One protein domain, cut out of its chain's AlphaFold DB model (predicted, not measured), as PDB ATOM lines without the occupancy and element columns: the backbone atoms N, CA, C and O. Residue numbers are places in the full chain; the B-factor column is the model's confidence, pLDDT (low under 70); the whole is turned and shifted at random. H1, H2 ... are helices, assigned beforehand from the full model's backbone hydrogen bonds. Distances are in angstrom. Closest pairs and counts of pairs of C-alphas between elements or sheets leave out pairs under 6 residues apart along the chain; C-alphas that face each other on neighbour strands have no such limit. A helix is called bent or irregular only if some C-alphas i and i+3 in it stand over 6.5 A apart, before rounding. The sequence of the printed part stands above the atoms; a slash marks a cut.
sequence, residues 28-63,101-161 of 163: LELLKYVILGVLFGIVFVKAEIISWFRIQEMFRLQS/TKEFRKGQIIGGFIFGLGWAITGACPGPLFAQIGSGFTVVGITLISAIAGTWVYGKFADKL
ATOM      1  N   LEU A  28      41.580 -41.847 293.852       71.44
ATOM      2  CA  LEU A  28      41.735 -41.426 295.253       71.44
ATOM      3  C   LEU A  28      40.396 -41.077 295.940       71.44
ATOM      4  O   LEU A  28      40.247 -41.260 297.145       71.44
ATOM      5  N   GLU A  29      39.406 -40.589 295.195       69.56
ATOM      6  CA  GLU A  29      38.062 -40.286 295.704       69.56
ATOM      7  C   GLU A  29      37.251 -41.567 295.916       69.56
ATOM      8  O   GLU A  29      36.563 -41.699 296.929       69.56
ATOM      9  N   LEU A  30      37.469 -42.574 295.065       78.81
ATOM     10  CA  LEU A  30      36.943 -43.930 295.241       78.81
ATOM     11  C   LEU A  30      37.371 -44.572 296.568       78.81
ATOM     12  O   LEU A  30      36.579 -45.269 297.206       78.81
ATOM     13  N   LEU A  31      38.589 -44.284 297.035       83.69
ATOM     14  CA  LEU A  31      39.094 -44.798 298.308       83.69
ATOM     15  C   LEU A  31      38.253 -44.325 299.505       83.69
ATOM     16  O   LEU A  31      38.068 -45.086 300.454       83.69
ATOM     17  N   LYS A  32      37.684 -43.111 299.456       80.44
ATOM     18  CA  LYS A  32      36.799 -42.601 300.519       80.44
ATOM     19  C   LYS A  32      35.536 -43.456 300.638       80.44
ATOM     20  O   LYS A  32      35.139 -43.798 301.750       80.44
ATOM     21  N   TYR A  33      34.943 -43.853 299.509       81.94
ATOM     22  CA  TYR A  33      33.771 -44.733 299.506       81.94
ATOM     23  C   TYR A  33      34.113 -46.147 299.980       81.94
ATOM     24  O   TYR A  33      33.321 -46.748 300.703       81.94
ATOM     25  N   VAL A  34      35.302 -46.662 299.643       83.88
ATOM     26  CA  VAL A  34      35.777 -47.960 300.152       83.88
ATOM     27  C   VAL A  34      35.941 -47.920 301.670       83.88
ATOM     28  O   VAL A  34      35.421 -48.797 302.356       83.88
ATOM     29  N   ILE A  35      36.594 -46.888 302.218       87.44
ATOM     30  CA  ILE A  35      36.752 -46.720 303.671       87.44
ATOM     31  C   ILE A  35      35.381 -46.637 304.352       87.44
ATOM     32  O   ILE A  35      35.150 -47.314 305.355       87.44
ATOM     33  N   LEU A  36      34.451 -45.860 303.789       85.06
ATOM     34  CA  LEU A  36      33.095 -45.741 304.321       85.06
ATOM     35  C   LEU A  36      32.348 -47.084 304.287       85.06
ATOM     36  O   LEU A  36      31.698 -47.443 305.266       85.06
ATOM     37  N   GLY A  37      32.484 -47.849 303.202       83.12
ATOM     38  CA  GLY A  37      31.906 -49.186 303.064       83.12
ATOM     39  C   GLY A  37      32.482 -50.193 304.062       83.12
ATOM     40  O   GLY A  37      31.730 -50.962 304.658       83.12
ATOM     41  N   VAL A  38      33.795 -50.154 304.311       85.88
ATOM     42  CA  VAL A  38      34.454 -50.996 305.323       85.88
ATOM     43  C   VAL A  38      33.969 -50.639 306.726       85.88
ATOM     44  O   VAL A  38      33.580 -51.532 307.477       85.88
ATOM     45  N   LEU A  39      33.924 -49.349 307.077       86.69
ATOM     46  CA  LEU A  39      33.399 -48.896 308.369       86.69
ATOM     47  C   LEU A  39      31.939 -49.316 308.559       86.69
ATOM     48  O   LEU A  39      31.578 -49.842 309.611       86.69
ATOM     49  N   PHE A  40      31.117 -49.145 307.524       83.88
ATOM     50  CA  PHE A  40      29.726 -49.581 307.523       83.88
ATOM     51  C   PHE A  40      29.605 -51.097 307.735       83.88
ATOM     52  O   PHE A  40      28.844 -51.538 308.595       83.88
ATOM     53  N   GLY A  41      30.410 -51.899 307.033       81.31
ATOM     54  CA  GLY A  41      30.464 -53.350 307.210       81.31
ATOM     55  C   GLY A  41      30.860 -53.762 308.630       81.31
ATOM     56  O   GLY A  41      30.182 -54.591 309.236       81.31
ATOM     57  N   ILE A  42      31.897 -53.142 309.205       84.44
ATOM     58  CA  ILE A  42      32.349 -53.416 310.581       84.44
ATOM     59  C   ILE A  42      31.235 -53.125 311.591       84.44
ATOM     60  O   ILE A  42      30.991 -53.944 312.476       84.44
ATOM     61  N   VAL A  43      30.541 -51.990 311.452       84.81
ATOM     62  CA  VAL A  43      29.409 -51.631 312.322       84.81
ATOM     63  C   VAL A  43      28.291 -52.667 312.208       84.81
ATOM     64  O   VAL A  43      27.759 -53.089 313.229       84.81
ATOM     65  N   PHE A  44      27.972 -53.132 310.999       79.25
ATOM     66  CA  PHE A  44      26.929 -54.138 310.775       79.25
ATOM     67  C   PHE A  44      27.273 -55.494 311.397       79.25
ATOM     68  O   PHE A  44      26.399 -56.127 311.996       79.25
ATOM     69  N   VAL A  45      28.537 -55.920 311.301       77.69
ATOM     70  CA  VAL A  45      29.035 -57.147 311.944       77.69
ATOM     71  C   VAL A  45      28.983 -57.011 313.463       77.69
ATOM     72  O   VAL A  45      28.420 -57.868 314.137       77.69
ATOM     73  N   LYS A  46      29.516 -55.910 314.007       80.25
ATOM     74  CA  LYS A  46      29.536 -55.627 315.452       80.25
ATOM     75  C   LYS A  46      28.143 -55.486 316.056       80.25
ATOM     76  O   LYS A  46      27.951 -55.857 317.206       80.25
ATOM     77  N   ALA A  47      27.193 -54.945 315.301       75.06
ATOM     78  CA  ALA A  47      25.814 -54.788 315.740       75.06
ATOM     79  C   ALA A  47      24.998 -56.094 315.654       75.06
ATOM     80  O   ALA A  47      23.810 -56.079 315.972       75.06
ATOM     81  N   GLU A  48      25.602 -57.205 315.201       71.19
ATOM     82  CA  GLU A  48      24.975 -58.529 315.038       71.19
ATOM     83  C   GLU A  48      23.703 -58.533 314.166       71.19
ATOM     84  O   GLU A  48      22.949 -59.508 314.134       71.19
ATOM     85  N   ILE A  49      23.491 -57.470 313.381       66.88
ATOM     86  CA  ILE A  49      22.354 -57.300 312.453       66.88
ATOM     87  C   ILE A  49      22.429 -58.331 311.305       66.88
ATOM     88  O   ILE A  49      21.457 -58.581 310.599       66.88
ATOM     89  N   ILE A  50      23.597 -58.953 311.140       63.75
ATOM     90  CA  ILE A  50      23.919 -59.996 310.163       63.75
ATOM     91  C   ILE A  50      23.332 -61.360 310.562       63.75
ATOM     92  O   ILE A  50      23.179 -62.225 309.703       63.75
ATOM     93  N   SER A  51      22.975 -61.587 311.829       67.44
ATOM     94  CA  SER A  51      22.473 -62.899 312.246       67.44
ATOM     95  C   SER A  51      21.026 -63.129 311.798       67.44
ATOM     96  O   SER A  51      20.112 -62.397 312.183       67.44
ATOM     97  N   TRP A  52      20.810 -64.214 311.047       63.44
ATOM     98  CA  TRP A  52      19.483 -64.710 310.661       63.44
ATOM     99  C   TRP A  52      18.516 -64.821 311.845       63.44
ATOM    100  O   TRP A  52      17.339 -64.471 311.757       63.44
ATOM    101  N   PHE A  53      19.031 -65.295 312.981       65.62
ATOM    102  CA  PHE A  53      18.242 -65.540 314.182       65.62
ATOM    103  C   PHE A  53      17.674 -64.248 314.771       65.62
ATOM    104  O   PHE A  53      16.521 -64.232 315.194       65.62
ATOM    105  N   ARG A  54      18.434 -63.147 314.727       65.25
ATOM    106  CA  ARG A  54      17.978 -61.837 315.211       65.25
ATOM    107  C   ARG A  54      16.868 -61.262 314.340       65.25
ATOM    108  O   ARG A  54      15.899 -60.716 314.863       65.25
ATOM    109  N   ILE A  55      16.968 -61.461 313.027       68.00
ATOM    110  CA  ILE A  55      15.918 -61.086 312.082       68.00
ATOM    111  C   ILE A  55      14.622 -61.853 312.370       68.00
ATOM    112  O   ILE A  55      13.572 -61.232 312.505       68.00
ATOM    113  N   GLN A  56      14.675 -63.175 312.532       65.44
ATOM    114  CA  GLN A  56      13.490 -63.981 312.864       65.44
ATOM    115  C   GLN A  56      12.877 -63.579 314.219       65.44
ATOM    116  O   GLN A  56      11.657 -63.542 314.380       65.44
ATOM    117  N   GLU A  57      13.717 -63.209 315.186       68.44
ATOM    118  CA  GLU A  57      13.298 -62.724 316.504       68.44
ATOM    119  C   GLU A  57      12.577 -61.363 316.446       68.44
ATOM    120  O   GLU A  57      11.681 -61.097 317.253       68.44
ATOM    121  N   MET A  58      12.898 -60.537 315.441       60.81
ATOM    122  CA  MET A  58      12.172 -59.303 315.137       60.81
ATOM    123  C   MET A  58      10.732 -59.602 314.693       60.81
ATOM    124  O   MET A  58       9.802 -59.026 315.258       60.81
ATOM    125  N   PHE A  59      10.515 -60.548 313.766       62.56
ATOM    126  CA  PHE A  59       9.159 -60.942 313.324       62.56
ATOM    127  C   PHE A  59       8.355 -61.644 314.416       62.56
ATOM    128  O   PHE A  59       7.130 -61.566 314.420       62.56
ATOM    129  N   ARG A  60       9.033 -62.283 315.374       65.56
ATOM    130  CA  ARG A  60       8.407 -62.880 316.561       65.56
ATOM    131  C   ARG A  60       8.158 -61.882 317.701       65.56
ATOM    132  O   ARG A  60       7.707 -62.309 318.758       65.56
ATOM    133  N   LEU A  61       8.426 -60.583 317.497       66.00
ATOM    134  CA  LEU A  61       8.204 -59.487 318.458       66.00
ATOM    135  C   LEU A  61       8.922 -59.666 319.813       66.00
ATOM    136  O   LEU A  61       8.496 -59.113 320.822       66.00
ATOM    137  N   GLN A  62      10.018 -60.428 319.857       63.03
ATOM    138  CA  GLN A  62      10.685 -60.791 321.117       63.03
ATOM    139  C   GLN A  62      11.883 -59.894 321.466       63.03
ATOM    140  O   GLN A  62      12.253 -59.809 322.634       63.03
ATOM    141  N   SER A  63      12.481 -59.193 320.495       63.34
ATOM    142  CA  SER A  63      13.698 -58.399 320.713       63.34
ATOM    143  C   SER A  63      13.501 -56.915 320.404       63.34
ATOM    144  O   SER A  63      13.432 -56.505 319.247       63.34
ATOM    145  N   THR A 101      10.661 -35.135 294.911       58.84
ATOM    146  CA  THR A 101       9.450 -35.734 295.458       58.84
ATOM    147  C   THR A 101       9.215 -37.065 294.763       58.84
ATOM    148  O   THR A 101       9.034 -37.125 293.551       58.84
ATOM    149  N   LYS A 102       9.238 -38.149 295.533       61.75
ATOM    150  CA  LYS A 102       8.978 -39.489 295.017       61.75
ATOM    151  C   LYS A 102       7.516 -39.595 294.588       61.75
ATOM    152  O   LYS A 102       6.626 -39.555 295.436       61.75
ATOM    153  N   GLU A 103       7.278 -39.738 293.289       68.94
ATOM    154  CA  GLU A 103       5.928 -39.910 292.759       68.94
ATOM    155  C   GLU A 103       5.332 -41.246 293.214       68.94
ATOM    156  O   GLU A 103       5.935 -42.317 293.085       68.94
ATOM    157  N   PHE A 104       4.126 -41.183 293.776       69.12
ATOM    158  CA  PHE A 104       3.398 -42.373 294.192       69.12
ATOM    159  C   PHE A 104       2.758 -43.041 292.983       69.12
ATOM    160  O   PHE A 104       1.768 -42.575 292.429       69.12
ATOM    161  N   ARG A 105       3.327 -44.183 292.608       75.88
ATOM    162  CA  ARG A 105       2.868 -45.015 291.499       75.88
ATOM    163  C   ARG A 105       2.181 -46.279 292.009       75.88
ATOM    164  O   ARG A 105       2.631 -46.872 292.990       75.88
ATOM    165  N   LYS A 106       1.118 -46.739 291.336       75.19
ATOM    166  CA  LYS A 106       0.358 -47.943 291.747       75.19
ATOM    167  C   LYS A 106       1.243 -49.194 291.778       75.19
ATOM    168  O   LYS A 106       1.111 -50.018 292.682       75.19
ATOM    169  N   GLY A 107       2.211 -49.281 290.862       75.81
ATOM    170  CA  GLY A 107       3.210 -50.352 290.840       75.81
ATOM    171  C   GLY A 107       4.067 -50.442 292.110       75.81
ATOM    172  O   GLY A 107       4.518 -51.528 292.463       75.81
ATOM    173  N   GLN A 108       4.238 -49.346 292.861       79.38
ATOM    174  CA  GLN A 108       5.026 -49.343 294.096       79.38
ATOM    175  C   GLN A 108       4.348 -50.107 295.239       79.38
ATOM    176  O   GLN A 108       5.039 -50.673 296.082       79.38
ATOM    177  N   ILE A 109       3.015 -50.156 295.260       83.38
ATOM    178  CA  ILE A 109       2.260 -50.902 296.278       83.38
ATOM    179  C   ILE A 109       2.455 -52.404 296.054       83.38
ATOM    180  O   ILE A 109       2.835 -53.130 296.968       83.38
ATOM    181  N   ILE A 110       2.266 -52.853 294.810       84.06
ATOM    182  CA  ILE A 110       2.412 -54.261 294.421       84.06
ATOM    183  C   ILE A 110       3.876 -54.698 294.553       84.06
ATOM    184  O   ILE A 110       4.163 -55.734 295.150       84.06
ATOM    185  N   GLY A 111       4.812 -53.882 294.061       83.00
ATOM    186  CA  GLY A 111       6.244 -54.146 294.173       83.00
ATOM    187  C   GLY A 111       6.726 -54.164 295.623       83.00
ATOM    188  O   GLY A 111       7.460 -55.071 296.004       83.00
ATOM    189  N   GLY A 112       6.270 -53.221 296.452       85.69
ATOM    190  CA  GLY A 112       6.587 -53.180 297.880       85.69
ATOM    191  C   GLY A 112       6.052 -54.394 298.639       85.69
ATOM    192  O   GLY A 112       6.756 -54.943 299.483       85.69
ATOM    193  N   PHE A 113       4.851 -54.864 298.293       87.75
ATOM    194  CA  PHE A 113       4.271 -56.073 298.873       87.75
ATOM    195  C   PHE A 113       5.068 -57.332 298.505       87.75
ATOM    196  O   PHE A 113       5.463 -58.088 299.389       87.75
ATOM    197  N   ILE A 114       5.377 -57.530 297.216       86.25
ATOM    198  CA  ILE A 114       6.180 -58.674 296.744       86.25
ATOM    199  C   ILE A 114       7.592 -58.633 297.340       86.25
ATOM    200  O   ILE A 114       8.105 -59.660 297.783       86.25
ATOM    201  N   PHE A 115       8.210 -57.451 297.401       85.62
ATOM    202  CA  PHE A 115       9.521 -57.266 298.020       85.62
ATOM    203  C   PHE A 115       9.495 -57.588 299.519       85.62
ATOM    204  O   PHE A 115      10.379 -58.288 300.005       85.62
ATOM    205  N   GLY A 116       8.466 -57.136 300.243       84.88
ATOM    206  CA  GLY A 116       8.277 -57.446 301.661       84.88
ATOM    207  C   GLY A 116       8.063 -58.939 301.922       84.88
ATOM    208  O   GLY A 116       8.654 -59.484 302.851       84.88
ATOM    209  N   LEU A 117       7.284 -59.625 301.078       86.44
ATOM    210  CA  LEU A 117       7.121 -61.082 301.150       86.44
ATOM    211  C   LEU A 117       8.438 -61.817 300.882       86.44
ATOM    212  O   LEU A 117       8.798 -62.731 301.621       86.44
ATOM    213  N   GLY A 118       9.176 -61.393 299.854       83.94
ATOM    214  CA  GLY A 118      10.498 -61.926 299.541       83.94
ATOM    215  C   GLY A 118      11.457 -61.760 300.714       83.94
ATOM    216  O   GLY A 118      12.080 -62.733 301.128       83.94
ATOM    217  N   TRP A 119      11.510 -60.567 301.310       82.00
ATOM    218  CA  TRP A 119      12.253 -60.301 302.540       82.00
ATOM    219  C   TRP A 119      11.825 -61.269 303.652       82.00
ATOM    220  O   TRP A 119      12.682 -61.912 304.244       82.00
ATOM    221  N   ALA A 120      10.522 -61.424 303.929       78.00
ATOM    222  CA  ALA A 120      10.013 -62.257 305.031       78.00
ATOM    223  C   ALA A 120      10.406 -63.736 304.897       78.00
ATOM    224  O   ALA A 120      10.776 -64.370 305.883       78.00
ATOM    225  N   ILE A 121      10.369 -64.267 303.672       79.00
ATOM    226  CA  ILE A 121      10.757 -65.650 303.369       79.00
ATOM    227  C   ILE A 121      12.277 -65.806 303.439       79.00
ATOM    228  O   ILE A 121      12.792 -66.759 304.018       79.00
ATOM    229  N   THR A 122      12.998 -64.866 302.829       77.50
ATOM    230  CA  THR A 122      14.453 -64.937 302.694       77.50
ATOM    231  C   THR A 122      15.198 -64.371 303.880       77.50
ATOM    232  O   THR A 122      16.412 -64.428 303.804       77.50
ATOM    233  N   GLY A 123      14.533 -63.821 304.910       71.25
ATOM    234  CA  GLY A 123      15.097 -63.276 306.158       71.25
ATOM    235  C   GLY A 123      16.380 -62.457 305.993       71.25
ATOM    236  O   GLY A 123      17.220 -62.416 306.891       71.25
ATOM    237  N   ALA A 124      16.549 -61.828 304.831       71.62
ATOM    238  CA  ALA A 124      17.751 -61.126 304.436       71.62
ATOM    239  C   ALA A 124      17.359 -59.726 303.981       71.62
ATOM    240  O   ALA A 124      16.578 -59.527 303.051       71.62
ATOM    241  N   CYS A 125      17.920 -58.730 304.655       74.56
ATOM    242  CA  CYS A 125      17.775 -57.340 304.262       74.56
ATOM    243  C   CYS A 125      18.869 -56.994 303.235       74.56
ATOM    244  O   CYS A 125      19.990 -57.492 303.367       74.56
ATOM    245  N   PRO A 126      18.599 -56.133 302.235       70.88
ATOM    246  CA  PRO A 126      19.593 -55.750 301.230       70.88
ATOM    247  C   PRO A 126      20.897 -55.202 301.825       70.88
ATOM    248  O   PRO A 126      21.953 -55.415 301.247       70.88
ATOM    249  N   GLY A 127      20.854 -54.539 302.987       73.38
ATOM    250  CA  GLY A 127      22.060 -54.046 303.667       73.38
ATOM    251  C   GLY A 127      22.937 -55.177 304.229       73.38
ATOM    252  O   GLY A 127      24.082 -55.329 303.803       73.38
ATOM    253  N   PRO A 128      22.414 -56.007 305.151       73.12
ATOM    254  CA  PRO A 128      23.120 -57.169 305.687       73.12
ATOM    255  C   PRO A 128      23.543 -58.198 304.642       73.12
ATOM    256  O   PRO A 128      24.533 -58.872 304.874       73.12
ATOM    257  N   LEU A 129      22.858 -58.304 303.500       78.44
ATOM    258  CA  LEU A 129      23.199 -59.232 302.414       78.44
ATOM    259  C   LEU A 129      24.667 -59.107 301.976       78.44
ATOM    260  O   LEU A 129      25.385 -60.102 301.895       78.44
ATOM    261  N   PHE A 130      25.144 -57.876 301.771       78.88
ATOM    262  CA  PHE A 130      26.533 -57.622 301.379       78.88
ATOM    263  C   PHE A 130      27.523 -57.937 302.505       78.88
ATOM    264  O   PHE A 130      28.588 -58.504 302.260       78.88
ATOM    265  N   ALA A 131      27.162 -57.621 303.751       78.31
ATOM    266  CA  ALA A 131      28.003 -57.904 304.910       78.31
ATOM    267  C   ALA A 131      28.067 -59.414 305.231       78.31
ATOM    268  O   ALA A 131      29.134 -59.927 305.558       78.31
ATOM    269  N   GLN A 132      26.956 -60.142 305.066       74.50
ATOM    270  CA  GLN A 132      26.849 -61.597 305.232       74.50
ATOM    271  C   GLN A 132      27.762 -62.339 304.254       74.50
ATOM    272  O   GLN A 132      28.507 -63.232 304.668       74.50
ATOM    273  N   ILE A 133      27.762 -61.929 302.981       79.56
ATOM    274  CA  ILE A 133      28.668 -62.473 301.961       79.56
ATOM    275  C   ILE A 133      30.126 -62.208 302.353       79.56
ATOM    276  O   ILE A 133      30.939 -63.129 302.320       79.56
ATOM    277  N   GLY A 134      30.442 -60.989 302.805       75.50
ATOM    278  CA  GLY A 134      31.779 -60.639 303.298       75.50
ATOM    279  C   GLY A 134      32.226 -61.447 304.524       75.50
ATOM    280  O   GLY A 134      33.413 -61.709 304.682       75.50
ATOM    281  N   SER A 135      31.287 -61.889 305.365       73.19
ATOM    282  CA  SER A 135      31.559 -62.741 306.534       73.19
ATOM    283  C   SER A 135      31.611 -64.250 306.238       73.19
ATOM    284  O   SER A 135      31.831 -65.034 307.157       73.19
ATOM    285  N   GLY A 136      31.431 -64.673 304.979       74.19
ATOM    286  CA  GLY A 136      31.592 -66.071 304.556       74.19
ATOM    287  C   GLY A 136      30.308 -66.907 304.470       74.19
ATOM    288  O   GLY A 136      30.387 -68.110 304.226       74.19
ATOM    289  N   PHE A 137      29.116 -66.311 304.613       75.00
ATOM    290  CA  PHE A 137      27.847 -67.028 304.421       75.00
ATOM    291  C   PHE A 137      27.525 -67.188 302.927       75.00
ATOM    292  O   PHE A 137      26.829 -66.373 302.323       75.00
ATOM    293  N   THR A 138      28.013 -68.270 302.322       71.69
ATOM    294  CA  THR A 138      27.875 -68.554 300.880       71.69
ATOM    295  C   THR A 138      26.426 -68.738 300.417       71.69
ATOM    296  O   THR A 138      26.096 -68.394 299.283       71.69
ATOM    297  N   VAL A 139      25.534 -69.201 301.298       75.81
ATOM    298  CA  VAL A 139      24.101 -69.409 301.006       75.81
ATOM    299  C   VAL A 139      23.396 -68.096 300.636       75.81
ATOM    300  O   VAL A 139      22.515 -68.076 299.780       75.81
ATOM    301  N   VAL A 140      23.836 -66.977 301.216       77.19
ATOM    302  CA  VAL A 140      23.301 -65.633 300.940       77.19
ATOM    303  C   VAL A 140      23.699 -65.143 299.537       77.19
ATOM    304  O   VAL A 140      23.019 -64.317 298.935       77.19
ATOM    305  N   GLY A 141      24.749 -65.714 298.939       78.19
ATOM    306  CA  GLY A 141      25.089 -65.453 297.539       78.19
ATOM    307  C   GLY A 141      23.974 -65.867 296.571       78.19
ATOM    308  O   GLY A 141      23.727 -65.181 295.582       78.19
ATOM    309  N   ILE A 142      23.238 -66.940 296.881       83.19
ATOM    310  CA  ILE A 142      22.136 -67.437 296.042       83.19
ATOM    311  C   ILE A 142      20.956 -66.461 296.066       83.19
ATOM    312  O   ILE A 142      20.356 -66.184 295.023       83.19
ATOM    313  N   THR A 143      20.632 -65.902 297.237       82.31
ATOM    314  CA  THR A 143      19.558 -64.908 297.362       82.31
ATOM    315  C   THR A 143      19.930 -63.609 296.656       82.31
ATOM    316  O   THR A 143      19.080 -63.039 295.973       82.31
ATOM    317  N   LEU A 144      21.202 -63.192 296.708       85.00
ATOM    318  CA  LEU A 144      21.687 -62.037 295.951       85.00
ATOM    319  C   LEU A 144      21.564 -62.246 294.436       85.00
ATOM    320  O   LEU A 144      21.015 -61.388 293.747       85.00
ATOM    321  N   ILE A 145      22.025 -63.384 293.909       86.19
ATOM    322  CA  ILE A 145      21.921 -63.697 292.473       86.19
ATOM    323  C   ILE A 145      20.452 -63.730 292.039       86.19
ATOM    324  O   ILE A 145      20.099 -63.173 291.001       86.19
ATOM    325  N   SER A 146      19.580 -64.321 292.860       84.62
ATOM    326  CA  SER A 146      18.136 -64.364 292.602       84.62
ATOM    327  C   SER A 146      17.515 -62.964 292.601       84.62
ATOM    328  O   SER A 146      16.698 -62.656 291.734       84.62
ATOM    329  N   ALA A 147      17.931 -62.091 293.523       85.06
ATOM    330  CA  ALA A 147      17.483 -60.702 293.571       85.06
ATOM    331  C   ALA A 147      17.935 -59.914 292.332       85.06
ATOM    332  O   ALA A 147      17.134 -59.179 291.758       85.06
ATOM    333  N   ILE A 148      19.179 -60.104 291.878       86.12
ATOM    334  CA  ILE A 148      19.715 -59.480 290.655       86.12
ATOM    335  C   ILE A 148      18.981 -59.993 289.409       86.12
ATOM    336  O   ILE A 148      18.610 -59.215 288.532       86.12
ATOM    337  N   ALA A 149      18.724 -61.298 289.326       88.00
ATOM    338  CA  ALA A 149      17.945 -61.868 288.234       88.00
ATOM    339  C   ALA A 149      16.514 -61.300 288.223       88.00
ATOM    340  O   ALA A 149      16.013 -60.903 287.172       88.00
ATOM    341  N   GLY A 150      15.881 -61.188 289.394       85.31
ATOM    342  CA  GLY A 150      14.556 -60.594 289.552       85.31
ATOM    343  C   GLY A 150      14.499 -59.128 289.119       85.31
ATOM    344  O   GLY A 150      13.586 -58.747 288.386       85.31
ATOM    345  N   THR A 151      15.485 -58.308 289.501       85.75
ATOM    346  CA  THR A 151      15.550 -56.901 289.074       85.75
ATOM    347  C   THR A 151      15.818 -56.764 287.580       85.75
ATOM    348  O   THR A 151      15.231 -55.887 286.949       85.75
ATOM    349  N   TRP A 152      16.625 -57.645 286.985       85.88
ATOM    350  CA  TRP A 152      16.856 -57.654 285.539       85.88
ATOM    351  C   TRP A 152      15.595 -58.023 284.751       85.88
ATOM    352  O   TRP A 152      15.241 -57.345 283.784       85.88
ATOM    353  N   VAL A 153      14.873 -59.058 285.194       86.38
ATOM    354  CA  VAL A 153      13.585 -59.442 284.603       86.38
ATOM    355  C   VAL A 153      12.581 -58.301 284.752       86.38
ATOM    356  O   VAL A 153      11.967 -57.906 283.765       86.38
ATOM    357  N   TYR A 154      12.461 -57.711 285.943       82.94
ATOM    358  CA  TYR A 154      11.595 -56.552 286.150       82.94
ATOM    359  C   TYR A 154      11.971 -55.394 285.219       82.94
ATOM    360  O   TYR A 154      11.098 -54.869 284.540       82.94
ATOM    361  N   GLY A 155      13.257 -55.050 285.106       83.25
ATOM    362  CA  GLY A 155      13.743 -53.997 284.211       83.25
ATOM    363  C   GLY A 155      13.405 -54.252 282.740       83.25
ATOM    364  O   GLY A 155      13.019 -53.330 282.033       83.25
ATOM    365  N   LYS A 156      13.458 -55.512 282.289       83.69
ATOM    366  CA  LYS A 156      13.077 -55.898 280.922       83.69
ATOM    367  C   LYS A 156      11.570 -55.785 280.659       83.69
ATOM    368  O   LYS A 156      11.171 -55.507 279.531       83.69
ATOM    369  N   PHE A 157      10.734 -56.037 281.664       80.19
ATOM    370  CA  PHE A 157       9.272 -55.991 281.537       80.19
ATOM    371  C   PHE A 157       8.651 -54.678 282.034       80.19
ATOM    372  O   PHE A 157       7.449 -54.484 281.860       80.19
ATOM    373  N   ALA A 158       9.451 -53.764 282.593       73.81
ATOM    374  CA  ALA A 158       9.008 -52.498 283.177       73.81
ATOM    375  C   ALA A 158       8.225 -51.620 282.188       73.81
ATOM    376  O   ALA A 158       7.265 -50.966 282.585       73.81
ATOM    377  N   ASP A 159       8.568 -51.669 280.897       69.56
ATOM    378  CA  ASP A 159       7.865 -50.932 279.837       69.56
ATOM    379  C   ASP A 159       6.432 -51.441 279.581       69.56
ATOM    380  O   ASP A 159       5.623 -50.743 278.972       69.56
ATOM    381  N   LYS A 160       6.109 -52.667 280.018       66.25
ATOM    382  CA  LYS A 160       4.797 -53.316 279.838       66.25
ATOM    383  C   LYS A 160       3.931 -53.330 281.097       66.25
ATOM    384  O   LYS A 160       2.770 -53.729 281.016       66.25
ATOM    385  N   LEU A 161       4.474 -52.950 282.251       63.28
ATOM    386  CA  LEU A 161       3.727 -52.916 283.505       63.28
ATOM    387  C   LEU A 161       2.957 -51.591 283.624       63.28
ATOM    388  O   LEU A 161       3.495 -50.547 283.255       63.28
TER     389      LEU A 161
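What this domain is: This is residues 28 to 63 and 101 to 161 of the 163 residues of the protein "Sulf_transp domain-containing protein" of Algoriphagus ornithinivorans (UniProt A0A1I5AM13). Look for a loose frame of helices: the longest, H5, and H3 run opposite ways as two long legs, drawn close where H3 ends and H5 begins, with short H4 near the middle. H4 meets the last part of H1, whose residues 28 to 36 stick out as an arm, and short H2 follows H1. The 97 printed residues hold five named helices, H1 to H5 in chain order, and no named strand; the class is all helix. The whole is loose, with a radius of gyration of the C-alphas of 16.1 A and spans of 44 by 42 by 30 A.

How they stand to each other: Start at H5, residues 139 to 160, which is irregular: C-alphas 156 and 159 are 7.3 A apart. Its residues 140 to 144 alone touch H4, residues 126 to 134; the closest C-alphas, of Ile 133 and Val 140, are 6.3 A apart. The two form a helical hairpin, a steep tilt of 40 degrees, opposite ways. H4 is neither bent nor irregular, but only just: C-alphas 127 and 130 are 6.2 A apart. H3, residues 106 to 122, is close to H5 but not clearly touching, the closest C-alphas being those of Thr 122 and Thr 143, 7.4 A apart; the tilt is a shallow 15 degrees, opposite ways. In H1, residues 28 to 46, residues 41 to 45 alone touch H4, about perpendicular at 89 degrees; the closest C-alphas, of Gly 41 and Ala 131, are 5.7 A apart. H2, residues 52 to 59, touches no helix and is only just apart from H3, at 8.4 A. Every O i to N i+4 pair is within hydrogen-bond range in H2, against 13 of 15 in H1, 12 of 13 in H3, 3 of 5 in H4 and 15 of 18 in H5.

Where its parts are: Find C-alpha 139 at (24.101, -69.409, 301.006); from there H5 runs 32.9 A to C-alpha 160 at (4.797, -53.316, 279.838). H1 starts at C-alpha 28, (41.735, -41.426, 295.253), and is 27.5 A long; H3 is 24.6 A, H4 13.3 A and H2 11.3 A.

The domain as a whole: The C-alphas farthest apart, of Leu 28 and Arg 60, are 45.0 A apart. Residues 64 to 100 are not printed, and C-alphas 63 and 101 are 34.2 A apart across the cut; the links printed whole are tight. Look for pLDDT under 70 at residue 29, residues 49 to 63, 101 to 104 and 159 to 161.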